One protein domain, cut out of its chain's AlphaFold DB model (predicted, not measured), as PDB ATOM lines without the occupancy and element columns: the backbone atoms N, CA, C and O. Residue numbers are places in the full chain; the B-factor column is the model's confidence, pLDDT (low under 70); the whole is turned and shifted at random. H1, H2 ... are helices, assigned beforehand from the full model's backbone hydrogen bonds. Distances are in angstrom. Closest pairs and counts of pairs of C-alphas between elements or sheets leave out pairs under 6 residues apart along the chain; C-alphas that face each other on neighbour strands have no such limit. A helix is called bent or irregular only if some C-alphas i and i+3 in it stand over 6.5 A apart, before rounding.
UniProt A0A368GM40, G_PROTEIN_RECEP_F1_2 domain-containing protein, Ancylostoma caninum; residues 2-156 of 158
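Overview. This is residues 2 to 156 of the 158 residues of the protein "G_PROTEIN_RECEP_F1_2 domain-containing protein" of Ancylostoma caninum (UniProt A0A368GM40). A long helical hairpin, H5 and H6, makes the core of a loose slab of helices; H1 packs along H5, and the short H7 folds back on H6. The long H3 runs roughly along H5 but comes near it with its last part, and residues 24 to 30 and 36 to 41 stand free, 25 to 30 and 36 to 41 belonging to H3. The printed part has 155 residues with seven named helices, H1 to H7 in order along the chain, and no named strand, an all helix class. It is loose, with a radius of gyration of the C-alphas of 19.9 A, and spans 63 by 36 by 20 A, only just flat.

Along the chain. H5, the longest helix, holds residues 71 to 103 and runs 48.1 A from C-alpha 71 at (-46.729, 54.223, 28.169) to C-alpha 103 at (-23.158, 13.035, 35.811). H6, residues 114 to 141, is 39.6 A long; it is neither bent nor irregular, but only just: C-alphas 128 and 131 are 6.1 A apart. H3, residues 25 to 53, is 43.7 A long. H1, residues 2 to 14, begins at (-28.416, 38.423, 27.523) and is 18.2 A long. The shorter ones are H2, residues 16 to 22, H4, residues 64 to 68, and H7, residues 147 to 155.

Arrangement. H5 is the hub and touches three helices. H5 and H6 form a hairpin, at a shallow tilt of 20 degrees, opposite ways; their closest C-alphas, of Phe 85 and Ala 125, are 5.1 A apart. H1 touches residues 84 to 98 of H5, the same way at a shallow tilt of 25 degrees, closest at the C-alphas of Ser 6 and Ser 88, 4.8 A. H3 and H5 only just touch, with 3 pairs of C-alphas within 8 A; the closest are those of Ser 49 and Tyr 73, 6.8 A. H1 and H3 are close but not clearly touching, with the C-alphas of Leu 4 and Leu 31 closest at 7.8 A. H6 and H7 form a hairpin too, with the C-alphas of Pro 131 and Thr 153 closest at 5.3 A. H1 and H2 only just touch, with 3 pairs of C-alphas within 8 A, and only at the corner, closest at the C-alphas of Ala 12 and Tyr 19, 5.5 A. H2 and H3 meet only through their link. H4 is close to but not clearly touching H5, with the C-alphas of Ile 66 and Ser 74 closest at 5.9 A. H3 and H6 are apart. Each O i to N i+4 pair is within hydrogen-bond range in H1, H2, H4, H5 and H7; in H3 it is 22 of 25, in H6 23 of 24.

Size, cuts and confidence. The two C-alphas farthest apart, of Phe 57 and Asn 106, are 64.6 A apart. The printed part has no cut and no long link. Mean pLDDT of the printed part is 72.9; 65 residues are under 70, among them 2 to 27, 53 to 68 and 101 to 115.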
ATOM      1  N   ILE A   2     -28.111  39.616  26.710       66.31
ATOM      2  CA  ILE A   2     -28.416  38.423  27.523       66.31
ATOM      3  C   ILE A   2     -29.130  37.332  26.720       66.31
ATOM      4  O   ILE A   2     -28.642  36.213  26.701       66.31
ATOM      5  N   ILE A   3     -30.168  37.671  25.946       66.88
ATOM      6  CA  ILE A   3     -30.917  36.712  25.106       66.88
ATOM      7  C   ILE A   3     -30.004  35.920  24.155       66.88
ATOM      8  O   ILE A   3     -30.153  34.709  24.021       66.88
ATOM      9  N   LEU A   4     -29.037  36.583  23.512       67.25
ATOM     10  CA  LEU A   4     -28.112  35.937  22.573       67.25
ATOM     11  C   LEU A   4     -27.181  34.956  23.293       67.25
ATOM     12  O   LEU A   4     -26.977  33.845  22.814       67.25
ATOM     13  N   ILE A   5     -26.687  35.336  24.474       67.62
ATOM     14  CA  ILE A   5     -25.859  34.471  25.326       67.62
ATOM     15  C   ILE A   5     -26.686  33.280  25.836       67.62
ATOM     16  O   ILE A   5     -26.205  32.147  25.876       67.62
ATOM     17  N   SER A   6     -27.948  33.505  26.204       65.50
ATOM     18  CA  SER A   6     -28.877  32.455  26.627       65.50
ATOM     19  C   SER A   6     -29.179  31.477  25.494       65.50
ATOM     20  O   SER A   6     -29.236  30.271  25.741       65.50
ATOM     21  N   TYR A   7     -29.333  31.976  24.264       69.06
ATOM     22  CA  TYR A   7     -29.555  31.172  23.062       69.06
ATOM     23  C   TYR A   7     -28.314  30.358  22.677       69.06
ATOM     24  O   TYR A   7     -28.420  29.160  22.411       69.06
ATOM     25  N   GLU A   8     -27.128  30.968  22.732       68.75
ATOM     26  CA  GLU A   8     -25.847  30.282  22.536       68.75
ATOM     27  C   GLU A   8     -25.679  29.128  23.532       68.75
ATOM     28  O   GLU A   8     -25.400  27.994  23.136       68.75
ATOM     29  N   ARG A   9     -25.939  29.383  24.821       65.88
ATOM     30  CA  ARG A   9     -25.895  28.359  25.874       65.88
ATOM     31  C   ARG A   9     -26.914  27.246  25.640       65.88
ATOM     32  O   ARG A   9     -26.582  26.075  25.811       65.88
ATOM     33  N   PHE A  10     -28.129  27.584  25.216       68.62
ATOM     34  CA  PHE A  10     -29.173  26.603  24.923       68.62
ATOM     35  C   PHE A  10     -28.787  25.690  23.748       68.62
ATOM     36  O   PHE A  10     -28.923  24.470  23.838       68.62
ATOM     37  N   LEU A  11     -28.229  26.261  22.675       66.75
ATOM     38  CA  LEU A  11     -27.726  25.514  21.519       66.75
ATOM     39  C   LEU A  11     -26.517  24.637  21.862       66.75
ATOM     40  O   LEU A  11     -26.466  23.484  21.428       66.75
ATOM     41  N   ALA A  12     -25.575  25.157  22.653       63.97
ATOM     42  CA  ALA A  12     -24.401  24.415  23.101       63.97
ATOM     43  C   ALA A  12     -24.785  23.178  23.929       63.97
ATOM     44  O   ALA A  12     -24.158  22.128  23.802       63.97
ATOM     45  N   VAL A  13     -25.845  23.286  24.735       63.16
ATOM     46  CA  VAL A  13     -26.321  22.212  25.615       63.16
ATOM     47  C   VAL A  13     -27.203  21.201  24.878       63.16
ATOM     48  O   VAL A  13     -27.026  19.999  25.058       63.16
ATOM     49  N   LEU A  14     -28.164  21.649  24.062       64.06
ATOM     50  CA  LEU A  14     -29.124  20.741  23.422       64.06
ATOM     51  C   LEU A  14     -28.602  20.095  22.141       64.06
ATOM     52  O   LEU A  14     -29.024  18.989  21.805       64.06
ATOM     53  N   ARG A  15     -27.742  20.784  21.379       65.00
ATOM     54  CA  ARG A  15     -27.253  20.297  20.080       65.00
ATOM     55  C   ARG A  15     -25.776  20.657  19.863       65.00
ATOM     56  O   ARG A  15     -25.473  21.469  18.985       65.00
ATOM     57  N   PRO A  16     -24.839  19.986  20.561       63.28
ATOM     58  CA  PRO A  16     -23.404  20.278  20.469       63.28
ATOM     59  C   PRO A  16     -22.844  20.150  19.038       63.28
ATOM     60  O   PRO A  16     -21.989  20.930  18.625       63.28
ATOM     61  N   MET A  17     -23.386  19.223  18.238       61.16
ATOM     62  CA  MET A  17     -23.014  19.041  16.826       61.16
ATOM     63  C   MET A  17     -23.415  20.236  15.943       61.16
ATOM     64  O   MET A  17     -22.638  20.658  15.089       61.16
ATOM     65  N   LYS A  18     -24.600  20.828  16.168       63.72
ATOM     66  CA  LYS A  18     -25.042  22.028  15.434       63.72
ATOM     67  C   LYS A  18     -24.318  23.282  15.912       63.72
ATOM     68  O   LYS A  18     -24.017  24.143  15.095       63.72
ATOM     69  N   TYR A  19     -23.990  23.357  17.201       64.06
ATOM     70  CA  TYR A  19     -23.175  24.436  17.750       64.06
ATOM     71  C   TYR A  19     -21.805  24.508  17.057       64.06
ATOM     72  O   TYR A  19     -21.437  25.562  16.554       64.06
ATOM     73  N   LYS A  20     -21.094  23.380  16.905       64.81
ATOM     74  CA  LYS A  20     -19.788  23.355  16.215       64.81
ATOM     75  C   LYS A  20     -19.864  23.819  14.750       64.81
ATOM     76  O   LYS A  20     -18.915  24.424  14.261       64.81
ATOM     77  N   ALA A  21     -20.978  23.552  14.065       66.25
ATOM     78  CA  ALA A  21     -21.193  23.970  12.679       66.25
ATOM     79  C   ALA A  21     -21.613  25.448  12.541       66.25
ATOM     80  O   ALA A  21     -21.225  26.100  11.577       66.25
ATOM     81  N   PHE A  22     -22.394  25.971  13.491       65.25
ATOM     82  CA  PHE A  22     -23.007  27.304  13.422       65.25
ATOM     83  C   PHE A  22     -22.219  28.398  14.166       65.25
ATOM     84  O   PHE A  22     -22.426  29.580  13.931       65.25
ATOM     85  N   PHE A  23     -21.311  28.033  15.076       63.69
ATOM     86  CA  PHE A  23     -20.491  28.980  15.844       63.69
ATOM     87  C   PHE A  23     -19.047  29.050  15.323       63.69
ATOM     88  O   PHE A  23     -18.077  28.831  16.052       63.69
ATOM     89  N   ARG A  24     -18.887  29.382  14.037       65.56
ATOM     90  CA  ARG A  24     -17.574  29.696  13.446       65.56
ATOM     91  C   ARG A  24     -17.146  31.118  13.855       65.56
ATOM     92  O   ARG A  24     -17.994  31.987  14.038       65.56
ATOM     93  N   GLN A  25     -15.841  31.375  14.010       62.62
ATOM     94  CA  GLN A  25     -15.303  32.633  14.574       62.62
ATOM     95  C   GLN A  25     -15.847  33.907  13.884       62.62
ATOM     96  O   GLN A  25     -16.091  34.906  14.555       62.62
ATOM     97  N   SER A  26     -16.116  33.861  12.573       65.12
ATOM     98  CA  SER A  26     -16.707  34.979  11.821       65.12
ATOM     99  C   SER A  26     -18.181  35.245  12.156       65.12
ATOM    100  O   SER A  26     -18.614  36.394  12.168       65.12
ATOM    101  N   GLN A  27     -18.959  34.211  12.485       69.12
ATOM    102  CA  GLN A  27     -20.379  34.341  12.829       69.12
ATOM    103  C   GLN A  27     -20.582  34.872  14.252       69.12
ATOM    104  O   GLN A  27     -21.580  35.539  14.509       69.12
ATOM    105  N   LYS A  28     -19.612  34.666  15.155       70.38
ATOM    106  CA  LYS A  28     -19.602  35.306  16.481       70.38
ATOM    107  C   LYS A  28     -19.536  36.826  16.374       70.38
ATOM    108  O   LYS A  28     -20.256  37.510  17.090       70.38
ATOM    109  N   PHE A  29     -18.713  37.342  15.460       73.00
ATOM    110  CA  PHE A  29     -18.595  38.780  15.222       73.00
ATOM    111  C   PHE A  29     -19.903  39.366  14.674       73.00
ATOM    112  O   PHE A  29     -20.378  40.384  15.171       73.00
ATOM    113  N   LEU A  30     -20.537  38.667  13.723       73.38
ATOM    114  CA  LEU A  30     -21.854  39.042  13.202       73.38
ATOM    115  C   LEU A  30     -22.918  39.063  14.312       73.38
ATOM    116  O   LEU A  30     -23.699  40.006  14.403       73.38
ATOM    117  N   LEU A  31     -22.923  38.056  15.192       73.31
ATOM    118  CA  LEU A  31     -23.846  37.986  16.325       73.31
ATOM    119  C   LEU A  31     -23.621  39.146  17.308       73.31
ATOM    120  O   LEU A  31     -24.579  39.711  17.827       73.31
ATOM    121  N   LEU A  32     -22.365  39.536  17.529       77.94
ATOM    122  CA  LEU A  32     -22.007  40.654  18.401       77.94
ATOM    123  C   LEU A  32     -22.476  41.997  17.823       77.94
ATOM    124  O   LEU A  32     -22.959  42.838  18.576       77.94
ATOM    125  N   LEU A  33     -22.433  42.156  16.495       80.56
ATOM    126  CA  LEU A  33     -22.943  43.330  15.775       80.56
ATOM    127  C   LEU A  33     -24.471  43.488  15.890       80.56
ATOM    128  O   LEU A  33     -24.988  44.602  15.830       80.56
ATOM    129  N   THR A  34     -25.217  42.400  16.108       77.31
ATOM    130  CA  THR A  34     -26.676  42.499  16.304       77.31
ATOM    131  C   THR A  34     -27.055  43.249  17.585       77.31
ATOM    132  O   THR A  34     -28.146  43.806  17.665       77.31
ATOM    133  N   VAL A  35     -26.156  43.318  18.574       79.25
ATOM    134  CA  VAL A  35     -26.392  44.024  19.843       79.25
ATOM    135  C   VAL A  35     -26.489  45.543  19.657       79.25
ATOM    136  O   VAL A  35     -27.525  46.093  20.032       79.25
ATOM    137  N   PRO A  36     -25.487  46.241  19.080       83.69
ATOM    138  CA  PRO A  36     -25.599  47.673  18.829       83.69
ATOM    139  C   PRO A  36     -26.720  47.990  17.835       83.69
ATOM    140  O   PRO A  36     -27.416  48.980  18.022       83.69
ATOM    141  N   LEU A  37     -26.975  47.131  16.841       83.50
ATOM    142  CA  LEU A  37     -28.104  47.316  15.922       83.50
ATOM    143  C   LEU A  37     -29.457  47.268  16.646       83.50
ATOM    144  O   LEU A  37     -30.285  48.150  16.449       83.50
ATOM    145  N   ALA A  38     -29.673  46.288  17.527       81.81
ATOM    146  CA  ALA A  38     -30.895  46.216  18.327       81.81
ATOM    147  C   ALA A  38     -31.034  47.418  19.280       81.81
ATOM    148  O   ALA A  38     -32.143  47.912  19.483       81.81
ATOM    149  N   ALA A  39     -29.921  47.913  19.832       82.31
ATOM    150  CA  ALA A  39     -29.918  49.118  20.660       82.31
ATOM    151  C   ALA A  39     -30.318  50.362  19.851       82.31
ATOM    152  O   ALA A  39     -31.163  51.129  20.304       82.31
ATOM    153  N   LEU A  40     -29.777  50.522  18.639       87.19
ATOM    154  CA  LEU A  40     -30.143  51.608  17.730       87.19
ATOM    155  C   LEU A  40     -31.627  51.554  17.363       87.19
ATOM    156  O   LEU A  40     -32.300  52.572  17.451       87.19
ATOM    157  N   VAL A  41     -32.163  50.371  17.046       86.44
ATOM    158  CA  VAL A  41     -33.600  50.206  16.776       86.44
ATOM    159  C   VAL A  41     -34.433  50.596  17.998       86.44
ATOM    160  O   VAL A  41     -35.385  51.359  17.866       86.44
ATOM    161  N   SER A  42     -34.060  50.137  19.197       83.44
ATOM    162  CA  SER A  42     -34.765  50.503  20.434       83.44
ATOM    163  C   SER A  42     -34.754  52.016  20.673       83.44
ATOM    164  O   SER A  42     -35.780  52.565  21.072       83.44
ATOM    165  N   LEU A  43     -33.627  52.685  20.408       84.56
ATOM    166  CA  LEU A  43     -33.474  54.142  20.498       84.56
ATOM    167  C   LEU A  43     -34.324  54.875  19.458       84.56
ATOM    168  O   LEU A  43     -34.992  55.846  19.797       84.56
ATOM    169  N   SER A  44     -34.349  54.401  18.212       86.00
ATOM    170  CA  SER A  44     -35.187  54.981  17.160       86.00
ATOM    171  C   SER A  44     -36.673  54.874  17.499       86.00
ATOM    172  O   SER A  44     -37.417  55.829  17.291       86.00
ATOM    173  N   VAL A  45     -37.111  53.746  18.069       84.75
ATOM    174  CA  VAL A  45     -38.503  53.573  18.511       84.75
ATOM    175  C   VAL A  45     -38.809  54.452  19.731       84.75
ATOM    176  O   VAL A  45     -39.895  55.020  19.788       84.75
ATOM    177  N   ALA A  46     -37.861  54.633  20.660       81.69
ATOM    178  CA  ALA A  46     -38.017  55.576  21.774       81.69
ATOM    179  C   ALA A  46     -38.215  57.004  21.257       81.69
ATOM    180  O   ALA A  46     -39.178  57.666  21.625       81.69
ATOM    181  N   TRP A  47     -37.340  57.449  20.352       81.88
ATOM    182  CA  TRP A  47     -37.432  58.760  19.713       81.88
ATOM    183  C   TRP A  47     -38.786  58.955  19.029       81.88
ATOM    184  O   TRP A  47     -39.456  59.964  19.232       81.88
ATOM    185  N   PHE A  48     -39.206  57.972  18.232       84.44
ATOM    186  CA  PHE A  48     -40.482  58.018  17.526       84.44
ATOM    187  C   PHE A  48     -41.670  58.070  18.493       84.44
ATOM    188  O   PHE A  48     -42.636  58.794  18.259       84.44
ATOM    189  N   SER A  49     -41.569  57.355  19.613       83.62
ATOM    190  CA  SER A  49     -42.552  57.406  20.686       83.62
ATOM    191  C   SER A  49     -42.664  58.799  21.310       83.62
ATOM    192  O   SER A  49     -43.781  59.192  21.623       83.62
ATOM    193  N   VAL A  50     -41.563  59.536  21.481       79.44
ATOM    194  CA  VAL A  50     -41.594  60.918  22.001       79.44
ATOM    195  C   VAL A  50     -42.225  61.869  20.985       79.44
ATOM    196  O   VAL A  50     -43.065  62.691  21.336       79.44
ATOM    197  N   TYR A  51     -41.848  61.727  19.711       80.44
ATOM    198  CA  TYR A  51     -42.331  62.588  18.629       80.44
ATOM    199  C   TYR A  51     -43.858  62.536  18.462       80.44
ATOM    200  O   TYR A  51     -44.478  63.557  18.178       80.44
ATOM    201  N   LEU A  52     -44.464  61.360  18.649       79.31
ATOM    202  CA  LEU A  52     -45.910  61.171  18.511       79.31
ATOM    203  C   LEU A  52     -46.724  61.649  19.719       79.31
ATOM    204  O   LEU A  52     -47.851  62.095  19.531       79.31
ATOM    205  N   ASP A  53     -46.199  61.508  20.940       69.38
ATOM    206  CA  ASP A  53     -46.994  61.678  22.168       69.38
ATOM    207  C   ASP A  53     -46.924  63.100  22.765       69.38
ATOM    208  O   ASP A  53     -47.663  63.397  23.705       69.38
ATOM    209  N   GLY A  54     -46.091  63.984  22.194       59.00
ATOM    210  CA  GLY A  54     -45.966  65.395  22.587       59.00
ATOM    211  C   GLY A  54     -45.425  65.601  24.009       59.00
ATOM    212  O   GLY A  54     -45.398  64.684  24.827       59.00
ATOM    213  N   GLU A  55     -44.949  66.809  24.322       58.59
ATOM    214  CA  GLU A  55     -44.366  67.112  25.639       58.59
ATOM    215  C   GLU A  55     -45.394  66.914  26.766       58.59
ATOM    216  O   GLU A  55     -46.350  67.677  26.914       58.59
ATOM    217  N   ARG A  56     -45.201  65.871  27.578       60.00
ATOM    218  CA  ARG A  56     -45.973  65.646  28.803       60.00
ATOM    219  C   ARG A  56     -45.289  66.363  29.960       60.00
ATOM    220  O   ARG A  56     -44.075  66.270  30.121       60.00
ATOM    221  N   PHE A  57     -46.069  67.055  30.792       56.75
ATOM    222  CA  PHE A  57     -45.555  67.678  32.011       56.75
ATOM    223  C   PHE A  57     -45.116  66.596  33.000       56.75
ATOM    224  O   PHE A  57     -45.935  65.906  33.608       56.75
ATOM    225  N   VAL A  58     -43.802  66.443  33.139       56.50
ATOM    226  CA  VAL A  58     -43.176  65.487  34.049       56.50
ATOM    227  C   VAL A  58     -43.257  66.032  35.474       56.50
ATOM    228  O   VAL A  58     -42.577  66.996  35.814       56.50
ATOM    229  N   SER A  59     -44.083  65.419  36.323       56.44
ATOM    230  CA  SER A  59     -44.169  65.775  37.748       56.44
ATOM    231  C   SER A  59     -43.149  65.037  38.620       56.44
ATOM    232  O   SER A  59     -43.014  65.347  39.800       56.44
ATOM    233  N   SER A  60     -42.434  64.052  38.065       60.19
ATOM    234  CA  SER A  60     -41.627  63.112  38.837       60.19
ATOM    235  C   SER A  60     -40.309  62.779  38.139       60.19
ATOM    236  O   SER A  60     -40.324  62.586  36.938       60.19
ATOM    237  N   GLN A  61     -39.177  62.710  38.854       61.69
ATOM    238  CA  GLN A  61     -37.837  62.500  38.257       61.69
ATOM    239  C   GLN A  61     -37.298  61.067  38.409       61.69
ATOM    240  O   GLN A  61     -36.102  60.819  38.255       61.69
ATOM    241  N   TYR A  62     -38.151  60.102  38.748       63.81
ATOM    242  CA  TYR A  62     -37.685  58.767  39.124       63.81
ATOM    243  C   TYR A  62     -37.226  57.922  37.923       63.81
ATOM    244  O   TYR A  62     -36.435  56.995  38.102       63.81
ATOM    245  N   CYS A  63     -37.690  58.193  36.692       69.25
ATOM    246  CA  CYS A  63     -37.155  57.514  35.509       69.25
ATOM    247  C   CYS A  63     -37.391  58.243  34.195       69.25
ATOM    248  O   CYS A  63     -38.503  58.283  33.665       69.25
ATOM    249  N   PHE A  64     -36.281  58.588  33.555       68.56
ATOM    250  CA  PHE A  64     -36.274  59.182  32.228       68.56
ATOM    251  C   PHE A  64     -37.072  58.386  31.180       68.56
ATOM    252  O   PHE A  64     -37.732  58.976  30.338       68.56
ATOM    253  N   ILE A  65     -37.084  57.048  31.228       67.31
ATOM    254  CA  ILE A  65     -37.817  56.253  30.229       67.31
ATOM    255  C   ILE A  65     -39.334  56.396  30.402       67.31
ATOM    256  O   ILE A  65     -40.027  56.561  29.407       67.31
ATOM    257  N   ILE A  66     -39.878  56.345  31.622       68.75
ATOM    258  CA  ILE A  66     -41.328  56.539  31.832       68.75
ATOM    259  C   ILE A  66     -41.729  57.983  31.567       68.75
ATOM    260  O   ILE A  66     -42.762  58.226  30.951       68.75
ATOM    261  N   ASP A  67     -40.910  58.918  32.032       69.19
ATOM    262  CA  ASP A  67     -41.241  60.333  31.993       69.19
ATOM    263  C   ASP A  67     -41.073  60.922  30.579       69.19
ATOM    264  O   ASP A  67     -41.760  61.874  30.223       69.19
ATOM    265  N   SER A  68     -40.194  60.348  29.746       67.88
ATOM    266  CA  SER A  68     -39.892  60.853  28.398       67.88
ATOM    267  C   SER A  68     -40.416  59.990  27.248       67.88
ATOM    268  O   SER A  68     -40.210  60.371  26.104       67.88
ATOM    269  N   THR A  69     -41.074  58.850  27.489       76.12
ATOM    270  CA  THR A  69     -41.630  58.008  26.406       76.12
ATOM    271  C   THR A  69     -43.095  57.650  26.629       76.12
ATOM    272  O   THR A  69     -43.645  57.821  27.716       76.12
ATOM    273  N   ALA A  70     -43.750  57.136  25.587       79.06
ATOM    274  CA  ALA A  70     -45.137  56.715  25.681       79.06
ATOM    275  C   ALA A  70     -45.296  55.496  26.612       79.06
ATOM    276  O   ALA A  70     -44.433  54.608  26.637       79.06
ATOM    277  N   PRO A  71     -46.451  55.356  27.293       77.94
ATOM    278  CA  PRO A  71     -46.729  54.223  28.169       77.94
ATOM    279  C   PRO A  71     -46.587  52.864  27.469       77.94
ATOM    280  O   PRO A  71     -46.087  51.900  28.049       77.94
ATOM    281  N   TRP A  72     -46.985  52.778  26.197       80.44
ATOM    282  CA  TRP A  72     -46.870  51.551  25.405       80.44
ATOM    283  C   TRP A  72     -45.408  51.174  25.116       80.44
ATOM    284  O   TRP A  72     -45.066  49.993  25.142       80.44
ATOM    285  N   TYR A  73     -44.525  52.155  24.892       83.06
ATOM    286  CA  TYR A  73     -43.106  51.893  24.654       83.06
ATOM    287  C   TYR A  73     -42.424  51.449  25.945       83.06
ATOM    288  O   TYR A  73     -41.726  50.437  25.969       83.06
ATOM    289  N   SER A  74     -42.673  52.177  27.034       81.06
ATOM    290  CA  SER A  74     -42.079  51.894  28.337       81.06
ATOM    291  C   SER A  74     -42.468  50.506  28.859       81.06
ATOM    292  O   SER A  74     -41.614  49.718  29.269       81.06
ATOM    293  N   THR A  75     -43.746  50.134  28.743       82.88
ATOM    294  CA  THR A  75     -44.230  48.795  29.126       82.88
ATOM    295  C   THR A  75     -43.604  47.696  28.283       82.88
ATOM    296  O   THR A  75     -43.140  46.691  28.826       82.88
ATOM    297  N   PHE A  76     -43.526  47.891  26.966       84.25
ATOM    298  CA  PHE A  76     -42.855  46.954  26.073       84.25
ATOM    299  C   PHE A  76     -41.366  46.803  26.422       84.25
ATOM    300  O   PHE A  76     -40.856  45.688  26.506       84.25
ATOM    301  N   HIS A  77     -40.670  47.905  26.698       84.75
ATOM    302  CA  HIS A  77     -39.259  47.901  27.068       84.75
ATOM    303  C   HIS A  77     -38.998  47.110  28.362       84.75
ATOM    304  O   HIS A  77     -38.178  46.188  28.368       84.75
ATOM    305  N   PHE A  78     -39.730  47.404  29.442       83.25
ATOM    306  CA  PHE A  78     -39.561  46.706  30.722       83.25
ATOM    307  C   PHE A  78     -39.958  45.228  30.647       83.25
ATOM    308  O   PHE A  78     -39.243  44.368  31.164       83.25
ATOM    309  N   THR A  79     -41.049  44.896  29.951       85.12
ATOM    310  CA  THR A  79     -41.460  43.493  29.768       85.12
ATOM    311  C   THR A  79     -40.443  42.699  28.949       85.12
ATOM    312  O   THR A  79     -40.128  41.564  29.309       85.12
ATOM    313  N   MET A  80     -39.853  43.301  27.911       83.25
ATOM    314  CA  MET A  80     -38.775  42.693  27.126       83.25
ATOM    315  C   MET A  80     -37.518  42.427  27.959       83.25
ATOM    316  O   MET A  80     -36.899  41.370  27.806       83.25
ATOM    317  N   ILE A  81     -37.146  43.341  28.863       83.69
ATOM    318  CA  ILE A  81     -36.022  43.138  29.787       83.69
ATOM    319  C   ILE A  81     -36.303  41.944  30.701       83.69
ATOM    320  O   ILE A  81     -35.500  41.011  30.752       83.69
ATOM    321  N   VAL A  82     -37.453  41.921  31.377       84.75
ATOM    322  CA  VAL A  82     -37.810  40.817  32.283       84.75
ATOM    323  C   VAL A  82     -37.848  39.485  31.530       84.75
ATOM    324  O   VAL A  82     -37.244  38.506  31.975       84.75
ATOM    325  N   ALA A  83     -38.466  39.450  30.347       83.38
ATOM    326  CA  ALA A  83     -38.503  38.261  29.502       83.38
ATOM    327  C   ALA A  83     -37.092  37.772  29.127       83.38
ATOM    328  O   ALA A  83     -36.820  36.573  29.191       83.38
ATOM    329  N   ALA A  84     -36.166  38.680  28.804       80.00
ATOM    330  CA  ALA A  84     -34.780  38.334  28.501       80.00
ATOM    331  C   ALA A  84     -34.080  37.620  29.667       80.00
ATOM    332  O   ALA A  84     -33.380  36.623  29.464       80.00
ATOM    333  N   PHE A  85     -34.279  38.115  30.889       80.12
ATOM    334  CA  PHE A  85     -33.705  37.520  32.094       80.12
ATOM    335  C   PHE A  85     -34.343  36.175  32.442       80.12
ATOM    336  O   PHE A  85     -33.624  35.234  32.783       80.12
ATOM    337  N   VAL A  86     -35.660  36.040  32.273       81.69
ATOM    338  CA  VAL A  86     -36.367  34.762  32.448       81.69
ATOM    339  C   VAL A  86     -35.853  33.718  31.457       81.69
ATOM    340  O   VAL A  86     -35.506  32.608  31.860       81.69
ATOM    341  N   VAL A  87     -35.721  34.070  30.173       80.69
ATOM    342  CA  VAL A  87     -35.151  33.176  29.151       80.69
ATOM    343  C   VAL A  87     -33.723  32.767  29.521       80.69
ATOM    344  O   VAL A  87     -33.366  31.594  29.405       80.69
ATOM    345  N   SER A  88     -32.917  33.697  30.037       79.50
ATOM    346  CA  SER A  88     -31.565  33.389  30.510       79.50
ATOM    347  C   SER A  88     -31.536  32.399  31.661       79.50
ATOM    348  O   SER A  88     -30.772  31.429  31.628       79.50
ATOM    349  N   PHE A  89     -32.405  32.599  32.646       78.38
ATOM    350  CA  PHE A  89     -32.540  31.686  33.766       78.38
ATOM    351  C   PHE A  89     -32.983  30.289  33.303       78.38
ATOM    352  O   PHE A  89     -32.375  29.288  33.689       78.38
ATOM    353  N   LEU A  90     -33.964  30.201  32.400       80.38
ATOM    354  CA  LEU A  90     -34.418  28.929  31.826       80.38
ATOM    355  C   LEU A  90     -33.297  28.187  31.085       80.38
ATOM    356  O   LEU A  90     -33.175  26.968  31.238       80.38
ATOM    357  N   SER A  91     -32.436  28.895  30.346       76.81
ATOM    358  CA  SER A  91     -31.261  28.289  29.706       76.81
ATOM    359  C   SER A  91     -30.306  27.659  30.724       76.81
ATOM    360  O   SER A  91     -29.815  26.550  30.499       76.81
ATOM    361  N   PHE A  92     -30.068  28.314  31.864       74.12
ATOM    362  CA  PHE A  92     -29.259  27.744  32.945       74.12
ATOM    363  C   PHE A  92     -29.918  26.531  33.601       74.12
ATOM    364  O   PHE A  92     -29.241  25.532  33.844       74.12
ATOM    365  N   VAL A  93     -31.230  26.576  33.838       79.44
ATOM    366  CA  VAL A  93     -31.983  25.439  34.392       79.44
ATOM    367  C   VAL A  93     -31.923  24.234  33.449       79.44
ATOM    368  O   VAL A  93     -31.695  23.109  33.900       79.44
ATOM    369  N   ALA A  94     -32.080  24.449  32.141       79.31
ATOM    370  CA  ALA A  94     -31.957  23.393  31.137       79.31
ATOM    371  C   ALA A  94     -30.546  22.778  31.135       79.31
ATOM    372  O   ALA A  94     -30.406  21.553  31.197       79.31
ATOM    373  N   ALA A  95     -29.508  23.620  31.154       73.56
ATOM    374  CA  ALA A  95     -28.112  23.198  31.256       73.56
ATOM    375  C   ALA A  95     -27.835  22.394  32.534       73.56
ATOM    376  O   ALA A  95     -27.195  21.343  32.482       73.56
ATOM    377  N   TYR A  96     -28.373  22.842  33.670       74.50
ATOM    378  CA  TYR A  96     -28.232  22.163  34.954       74.50
ATOM    379  C   TYR A  96     -28.914  20.793  34.949       74.50
ATOM    380  O   TYR A  96     -28.309  19.799  35.355       74.50
ATOM    381  N   ARG A  97     -30.148  20.701  34.432       78.88
ATOM    382  CA  ARG A  97     -30.883  19.430  34.334       78.88
ATOM    383  C   ARG A  97     -30.157  18.412  33.455       78.88
ATOM    384  O   ARG A  97     -30.070  17.246  33.836       78.88
ATOM    385  N   ILE A  98     -29.624  18.837  32.310       75.44
ATOM    386  CA  ILE A  98     -28.889  17.956  31.388       75.44
ATOM    387  C   ILE A  98     -27.545  17.540  31.995       75.44
ATOM    388  O   ILE A  98     -27.222  16.353  32.006       75.44
ATOM    389  N   GLY A  99     -26.812  18.483  32.593       69.44
ATOM    390  CA  GLY A  99     -25.563  18.197  33.299       69.44
ATOM    391  C   GLY A  99     -25.745  17.184  34.432       69.44
ATOM    392  O   GLY A  99     -24.938  16.263  34.556       69.44
ATOM    393  N   ARG A 100     -26.836  17.294  35.205       70.12
ATOM    394  CA  ARG A 100     -27.171  16.360  36.294       70.12
ATOM    395  C   ARG A 100     -27.517  14.956  35.784       70.12
ATOM    396  O   ARG A 100     -27.126  13.975  36.405       70.12
ATOM    397  N   ARG A 101     -28.209  14.848  34.642       69.69
ATOM    398  CA  ARG A 101     -28.500  13.551  33.998       69.69
ATOM    399  C   ARG A 101     -27.227  12.856  33.507       69.69
ATOM    400  O   ARG A 101     -27.092  11.654  33.694       69.69
ATOM    401  N   LEU A 102     -26.284  13.605  32.935       65.38
ATOM    402  CA  LEU A 102     -25.020  13.063  32.418       65.38
ATOM    403  C   LEU A 102     -24.028  12.671  33.527       65.38
ATOM    404  O   LEU A 102     -23.301  11.691  33.381       65.38
ATOM    405  N   THR A 103     -24.013  13.388  34.656       60.62
ATOM    406  CA  THR A 103     -23.158  13.035  35.811       60.62
ATOM    407  C   THR A 103     -23.606  11.758  36.512       60.62
ATOM    408  O   THR A 103     -22.764  11.039  37.038       60.62
ATOM    409  N   HIS A 104     -24.898  11.425  36.459       57.09
ATOM    410  CA  HIS A 104     -25.410  10.147  36.962       57.09
ATOM    411  C   HIS A 104     -24.874   8.932  36.177       57.09
ATOM    412  O   HIS A 104     -24.945   7.811  36.669       57.09
ATOM    413  N   GLY A 105     -24.324   9.149  34.974       56.81
ATOM    414  CA  GLY A 105     -23.742   8.116  34.113       56.81
ATOM    415  C   GLY A 105     -22.228   7.914  34.250       56.81
ATOM    416  O   GLY A 105     -21.654   7.228  33.416       56.81
ATOM    417  N   ASN A 106     -21.554   8.501  35.250       52.56
ATOM    418  CA  ASN A 106     -20.096   8.385  35.471       52.56
ATOM    419  C   ASN A 106     -19.171   8.945  34.358       52.56
ATOM    420  O   ASN A 106     -17.957   8.789  34.442       52.56
ATOM    421  N   VAL A 107     -19.693   9.653  33.345       57.12
ATOM    422  CA  VAL A 107     -18.889  10.111  32.186       57.12
ATOM    423  C   VAL A 107     -18.232  11.492  32.379       57.12
ATOM    424  O   VAL A 107     -17.327  11.848  31.630       57.12
ATOM    425  N   MET A 108     -18.626  12.302  33.372       50.88
ATOM    426  CA  MET A 108     -18.216  13.720  33.418       50.88
ATOM    427  C   MET A 108     -17.418  14.110  34.671       50.88
ATOM    428  O   MET A 108     -17.938  14.648  35.649       50.88
ATOM    429  N   GLY A 109     -16.103  13.891  34.594       48.16
ATOM    430  CA  GLY A 109     -15.100  14.437  35.508       48.16
ATOM    431  C   GLY A 109     -14.837  15.926  35.258       48.16
ATOM    432  O   GLY A 109     -13.866  16.281  34.602       48.16
ATOM    433  N   LYS A 110     -15.721  16.796  35.759       48.34
ATOM    434  CA  LYS A 110     -15.430  18.170  36.228       48.34
ATOM    435  C   LYS A 110     -16.745  18.813  36.665       48.34
ATOM    436  O   LYS A 110     -17.577  19.176  35.835       48.34
ATOM    437  N   ARG A 111     -16.929  18.973  37.980       51.56
ATOM    438  CA  ARG A 111     -18.002  19.788  38.569       51.56
ATOM    439  C   ARG A 111     -17.746  21.253  38.215       51.56
ATOM    440  O   ARG A 111     -17.120  21.983  38.970       51.56
ATOM    441  N   HIS A 112     -18.167  21.671  37.027       53.97
ATOM    442  CA  HIS A 112     -18.204  23.088  36.696       53.97
ATOM    443  C   HIS A 112     -19.271  23.750  37.579       53.97
ATOM    444  O   HIS A 112     -20.320  23.147  37.811       53.97
ATOM    445  N   ASN A 113     -19.005  24.967  38.061       68.81
ATOM    446  CA  ASN A 113     -19.822  25.764  38.994       68.81
ATOM    447  C   ASN A 113     -21.194  26.198  38.423       68.81
ATOM    448  O   ASN A 113     -21.662  27.307  38.654       68.81
ATOM    449  N   LEU A 114     -21.853  25.347  37.641       69.31
ATOM    450  CA  LEU A 114     -23.083  25.627  36.911       69.31
ATOM    451  C   LEU A 114     -24.246  25.970  37.855       69.31
ATOM    452  O   LEU A 114     -25.065  26.820  37.528       69.31
ATOM    453  N   GLY A 115     -24.281  25.348  39.040       69.38
ATOM    454  CA  GLY A 115     -25.242  25.682  40.096       69.38
ATOM    455  C   GLY A 115     -25.034  27.087  40.672       69.38
ATOM    456  O   GLY A 115     -26.009  27.803  40.874       69.38
ATOM    457  N   LEU A 116     -23.777  27.514  40.853       76.56
ATOM    458  CA  LEU A 116     -23.441  28.871  41.300       76.56
ATOM    459  C   LEU A 116     -23.873  29.910  40.253       76.56
ATOM    460  O   LEU A 116     -24.542  30.880  40.588       76.56
ATOM    461  N   TRP A 117     -23.562  29.671  38.975       73.81
ATOM    462  CA  TRP A 117     -23.973  30.550  37.875       73.81
ATOM    463  C   TRP A 117     -25.492  30.631  37.705       73.81
ATOM    464  O   TRP A 117     -26.016  31.697  37.388       73.81
ATOM    465  N   MET A 118     -26.207  29.528  37.943       77.12
ATOM    466  CA  MET A 118     -27.670  29.523  37.964       77.12
ATOM    467  C   MET A 118     -28.211  30.373  39.119       77.12
ATOM    468  O   MET A 118     -29.144  31.139  38.902       77.12
ATOM    469  N   GLY A 119     -27.607  30.280  40.311       79.12
ATOM    470  CA  GLY A 119     -27.948  31.122  41.461       79.12
ATOM    471  C   GLY A 119     -27.747  32.609  41.170       79.12
ATOM    472  O   GLY A 119     -28.676  33.387  41.348       79.12
ATOM    473  N   ILE A 120     -26.587  32.975  40.614       81.69
ATOM    474  CA  ILE A 120     -26.281  34.354  40.193       81.69
ATOM    475  C   ILE A 120     -27.287  34.840  39.136       81.69
ATOM    476  O   ILE A 120     -27.805  35.949  39.220       81.69
ATOM    477  N   SER A 121     -27.623  34.003  38.149       81.12
ATOM    478  CA  SER A 121     -28.604  34.376  37.125       81.12
ATOM    479  C   SER A 121     -30.019  34.533  37.686       81.12
ATOM    480  O   SER A 121     -30.775  35.349  37.162       81.12
ATOM    481  N   ALA A 122     -30.394  33.749  38.701       80.44
ATOM    482  CA  ALA A 122     -31.686  33.860  39.372       80.44
ATOM    483  C   ALA A 122     -31.779  35.160  40.176       80.44
ATOM    484  O   ALA A 122     -32.780  35.867  40.074       80.44
ATOM    485  N   SER A 123     -30.725  35.496  40.929       84.75
ATOM    486  CA  SER A 123     -30.672  36.740  41.695       84.75
ATOM    487  C   SER A 123     -30.717  37.957  40.779       84.75
ATOM    488  O   SER A 123     -31.522  38.846  41.026       84.75
ATOM    489  N   SER A 124     -29.958  37.973  39.678       80.94
ATOM    490  CA  SER A 124     -30.019  39.083  38.715       80.94
ATOM    491  C   SER A 124     -31.399  39.210  38.066       80.94
ATOM    492  O   SER A 124     -31.904  40.318  37.915       80.94
ATOM    493  N   ALA A 125     -32.055  38.093  37.725       82.75
ATOM    494  CA  ALA A 125     -33.415  38.134  37.188       82.75
ATOM    495  C   ALA A 125     -34.407  38.741  38.192       82.75
ATOM    496  O   ALA A 125     -35.239  39.562  37.810       82.75
ATOM    497  N   PHE A 126     -34.287  38.379  39.471       84.19
ATOM    498  CA  PHE A 126     -35.119  38.934  40.535       84.19
ATOM    499  C   PHE A 126     -34.864  40.435  40.731       84.19
ATOM    500  O   PHE A 126     -35.805  41.226  40.662       84.19
ATOM    501  N   LEU A 127     -33.595  40.826  40.879       83.81
ATOM    502  CA  LEU A 127     -33.173  42.210  41.110       83.81
ATOM    503  C   LEU A 127     -33.600  43.147  39.981       83.81
ATOM    504  O   LEU A 127     -33.946  44.288  40.244       83.81
ATOM    505  N   ILE A 128     -33.653  42.660  38.740       82.88
ATOM    506  CA  ILE A 128     -34.068  43.460  37.577       82.88
ATOM    507  C   ILE A 128     -35.585  43.448  37.379       82.88
ATOM    508  O   ILE A 128     -36.165  44.424  36.893       82.88
ATOM    509  N   SER A 129     -36.259  42.371  37.790       83.12
ATOM    510  CA  SER A 129     -37.722  42.301  37.752       83.12
ATOM    511  C   SER A 129     -38.391  43.256  38.742       83.12
ATOM    512  O   SER A 129     -39.430  43.823  38.410       83.12
ATOM    513  N   ALA A 130     -37.782  43.486  39.909       82.31
ATOM    514  CA  ALA A 130     -38.331  44.340  40.958       82.31
ATOM    515  C   ALA A 130     -38.553  45.806  40.514       82.31
ATOM    516  O   ALA A 130     -39.704  46.249  40.548       82.31
ATOM    517  N   PRO A 131     -37.539  46.553  40.026       79.44
ATOM    518  CA  PRO A 131     -37.750  47.911  39.533       79.44
ATOM    519  C   PRO A 131     -38.649  47.916  38.293       79.44
ATOM    520  O   PRO A 131     -39.538  48.753  38.196       79.44
ATOM    521  N   SER A 132     -38.511  46.941  37.385       82.62
ATOM    522  CA  SER A 132     -39.359  46.846  36.183       82.62
ATOM    523  C   SER A 132     -40.851  46.734  36.525       82.62
ATOM    524  O   SER A 132     -41.689  47.348  35.866       82.62
ATOM    525  N   PHE A 133     -41.193  45.973  37.567       83.56
ATOM    526  CA  PHE A 133     -42.571  45.806  38.021       83.56
ATOM    527  C   PHE A 133     -43.128  47.083  38.654       83.56
ATOM    528  O   PHE A 133     -44.199  47.535  38.257       83.56
ATOM    529  N   VAL A 134     -42.386  47.700  39.582       80.81
ATOM    530  CA  VAL A 134     -42.782  48.965  40.235       80.81
ATOM    531  C   VAL A 134     -43.054  50.051  39.196       80.81
ATOM    532  O   VAL A 134     -44.036  50.786  39.284       80.81
ATOM    533  N   MET A 135     -42.223  50.085  38.161       76.94
ATOM    534  CA  MET A 135     -42.298  51.034  37.064       76.94
ATOM    535  C   MET A 135     -43.543  50.862  36.199       76.94
ATOM    536  O   MET A 135     -44.278  51.824  35.963       76.94
ATOM    537  N   VAL A 136     -43.843  49.630  35.791       80.56
ATOM    538  CA  VAL A 136     -45.082  49.325  35.064       80.56
ATOM    539  C   VAL A 136     -46.310  49.579  35.944       80.56
ATOM    540  O   VAL A 136     -47.293  50.146  35.470       80.56
ATOM    541  N   CYS A 137     -46.261  49.231  37.233       81.00
ATOM    542  CA  CYS A 137     -47.355  49.493  38.166       81.00
ATOM    543  C   CYS A 137     -47.648  50.986  38.299       81.00
ATOM    544  O   CYS A 137     -48.804  51.381  38.142       81.00
ATOM    545  N   LYS A 138     -46.627  51.822  38.517       76.25
ATOM    546  CA  LYS A 138     -46.786  53.280  38.597       76.25
ATOM    547  C   LYS A 138     -47.469  53.836  37.345       76.25
ATOM    548  O   LYS A 138     -48.397  54.630  37.454       76.25
ATOM    549  N   LEU A 139     -47.050  53.366  36.172       74.81
ATOM    550  CA  LEU A 139     -47.566  53.812  34.881       74.81
ATOM    551  C   LEU A 139     -49.043  53.451  34.643       74.81
ATOM    552  O   LEU A 139     -49.778  54.255  34.082       74.81
ATOM    553  N   TRP A 140     -49.479  52.248  35.038       76.81
ATOM    554  CA  TRP A 140     -50.847  51.774  34.772       76.81
ATOM    555  C   TRP A 140     -51.854  52.108  35.868       76.81
ATOM    556  O   TRP A 140     -53.036  52.265  35.580       76.81
ATOM    557  N   THR A 141     -51.412  52.175  37.124       73.94
ATOM    558  CA  THR A 141     -52.319  52.344  38.271       73.94
ATOM    559  C   THR A 141     -52.279  53.742  38.882       73.94
ATOM    560  O   THR A 141     -53.100  54.025  39.749       73.94
ATOM    561  N   ASN A 142     -51.366  54.624  38.443       66.25
ATOM    562  CA  ASN A 142     -51.150  55.957  39.026       66.25
ATOM    563  C   ASN A 142     -50.976  55.943  40.561       66.25
ATOM    564  O   ASN A 142     -51.177  56.960  41.226       66.25
ATOM    565  N   ILE A 143     -50.595  54.798  41.140       69.38
ATOM    566  CA  ILE A 143     -50.315  54.675  42.569       69.38
ATOM    567  C   ILE A 143     -49.039  55.464  42.863       69.38
ATOM    568  O   ILE A 143     -47.985  55.218  42.268       69.38
ATOM    569  N   GLN A 144     -49.143  56.420  43.784       65.94
ATOM    570  CA  GLN A 144     -47.990  57.124  44.325       65.94
ATOM    571  C   GLN A 144     -47.296  56.188  45.314       65.94
ATOM    572  O   GLN A 144     -47.810  55.916  46.395       65.94
ATOM    573  N   PHE A 145     -46.163  55.629  44.902       69.06
ATOM    574  CA  PHE A 145     -45.271  54.926  45.814       69.06
ATOM    575  C   PHE A 145     -44.445  55.951  46.587       69.06
ATOM    576  O   PHE A 145     -43.986  56.926  45.993       69.06
ATOM    577  N   ASP A 146     -44.218  55.701  47.877       75.44
ATOM    578  CA  ASP A 146     -43.317  56.523  48.683       75.44
ATOM    579  C   ASP A 146     -41.916  56.564  48.058       75.44
ATOM    580  O   ASP A 146     -41.386  55.535  47.618       75.44
ATOM    581  N   ASP A 147     -41.283  57.737  48.105       68.94
ATOM    582  CA  ASP A 147     -39.926  57.991  47.597       68.94
ATOM    583  C   ASP A 147     -38.907  56.965  48.094       68.94
ATOM    584  O   ASP A 147     -38.000  56.569  47.365       68.94
ATOM    585  N   VAL A 148     -39.087  56.479  49.323       74.50
ATOM    586  CA  VAL A 148     -38.236  55.461  49.946       74.50
ATOM    587  C   VAL A 148     -38.370  54.107  49.241       74.50
ATOM    588  O   VAL A 148     -37.372  53.430  49.014       74.50
ATOM    589  N   THR A 149     -39.583  53.713  48.845       73.75
ATOM    590  CA  THR A 149     -39.829  52.433  48.157       73.75
ATOM    591  C   THR A 149     -39.242  52.464  46.749       73.75
ATOM    592  O   THR A 149     -38.620  51.494  46.303       73.75
ATOM    593  N   ILE A 150     -39.378  53.602  46.067       72.31
ATOM    594  CA  ILE A 150     -38.751  53.833  44.766       72.31
ATOM    595  C   ILE A 150     -37.223  53.830  44.930       72.31
ATOM    596  O   ILE A 150     -36.533  53.080  44.251       72.31
ATOM    597  N   ALA A 151     -36.669  54.559  45.897       71.00
ATOM    598  CA  ALA A 151     -35.226  54.587  46.130       71.00
ATOM    599  C   ALA A 151     -34.646  53.195  46.433       71.00
ATOM    600  O   ALA A 151     -33.620  52.829  45.867       71.00
ATOM    601  N   ILE A 152     -35.313  52.383  47.260       75.19
ATOM    602  CA  ILE A 152     -34.865  51.019  47.590       75.19
ATOM    603  C   ILE A 152     -34.889  50.107  46.361       75.19
ATOM    604  O   ILE A 152     -33.951  49.344  46.136       75.19
ATOM    605  N   THR A 153     -35.947  50.183  45.552       73.44
ATOM    606  CA  THR A 153     -36.096  49.324  44.366       73.44
ATOM    607  C   THR A 153     -35.108  49.679  43.258       73.44
ATOM    608  O   THR A 153     -34.694  48.794  42.514       73.44
ATOM    609  N   TYR A 154     -34.658  50.933  43.201       68.38
ATOM    610  CA  TYR A 154     -33.594  51.391  42.305       68.38
ATOM    611  C   TYR A 154     -32.183  51.195  42.861       68.38
ATOM    612  O   TYR A 154     -31.239  51.035  42.091       68.38
ATOM    613  N   ALA A 155     -32.022  51.211  44.185       70.50
ATOM    614  CA  ALA A 155     -30.737  50.993  44.838       70.50
ATOM    615  C   ALA A 155     -30.283  49.531  44.780       70.50
ATOM    616  O   ALA A 155     -29.119  49.259  45.063       70.50
ATOM    617  N   MET A 156     -31.171  48.595  44.428       67.25
ATOM    618  CA  MET A 156     -30.820  47.196  44.201       67.25
ATOM    619  C   MET A 156     -29.945  47.069  42.941       67.25
ATOM    620  O   MET A 156     -30.455  47.230  41.831       67.25
TER     621      MET A 156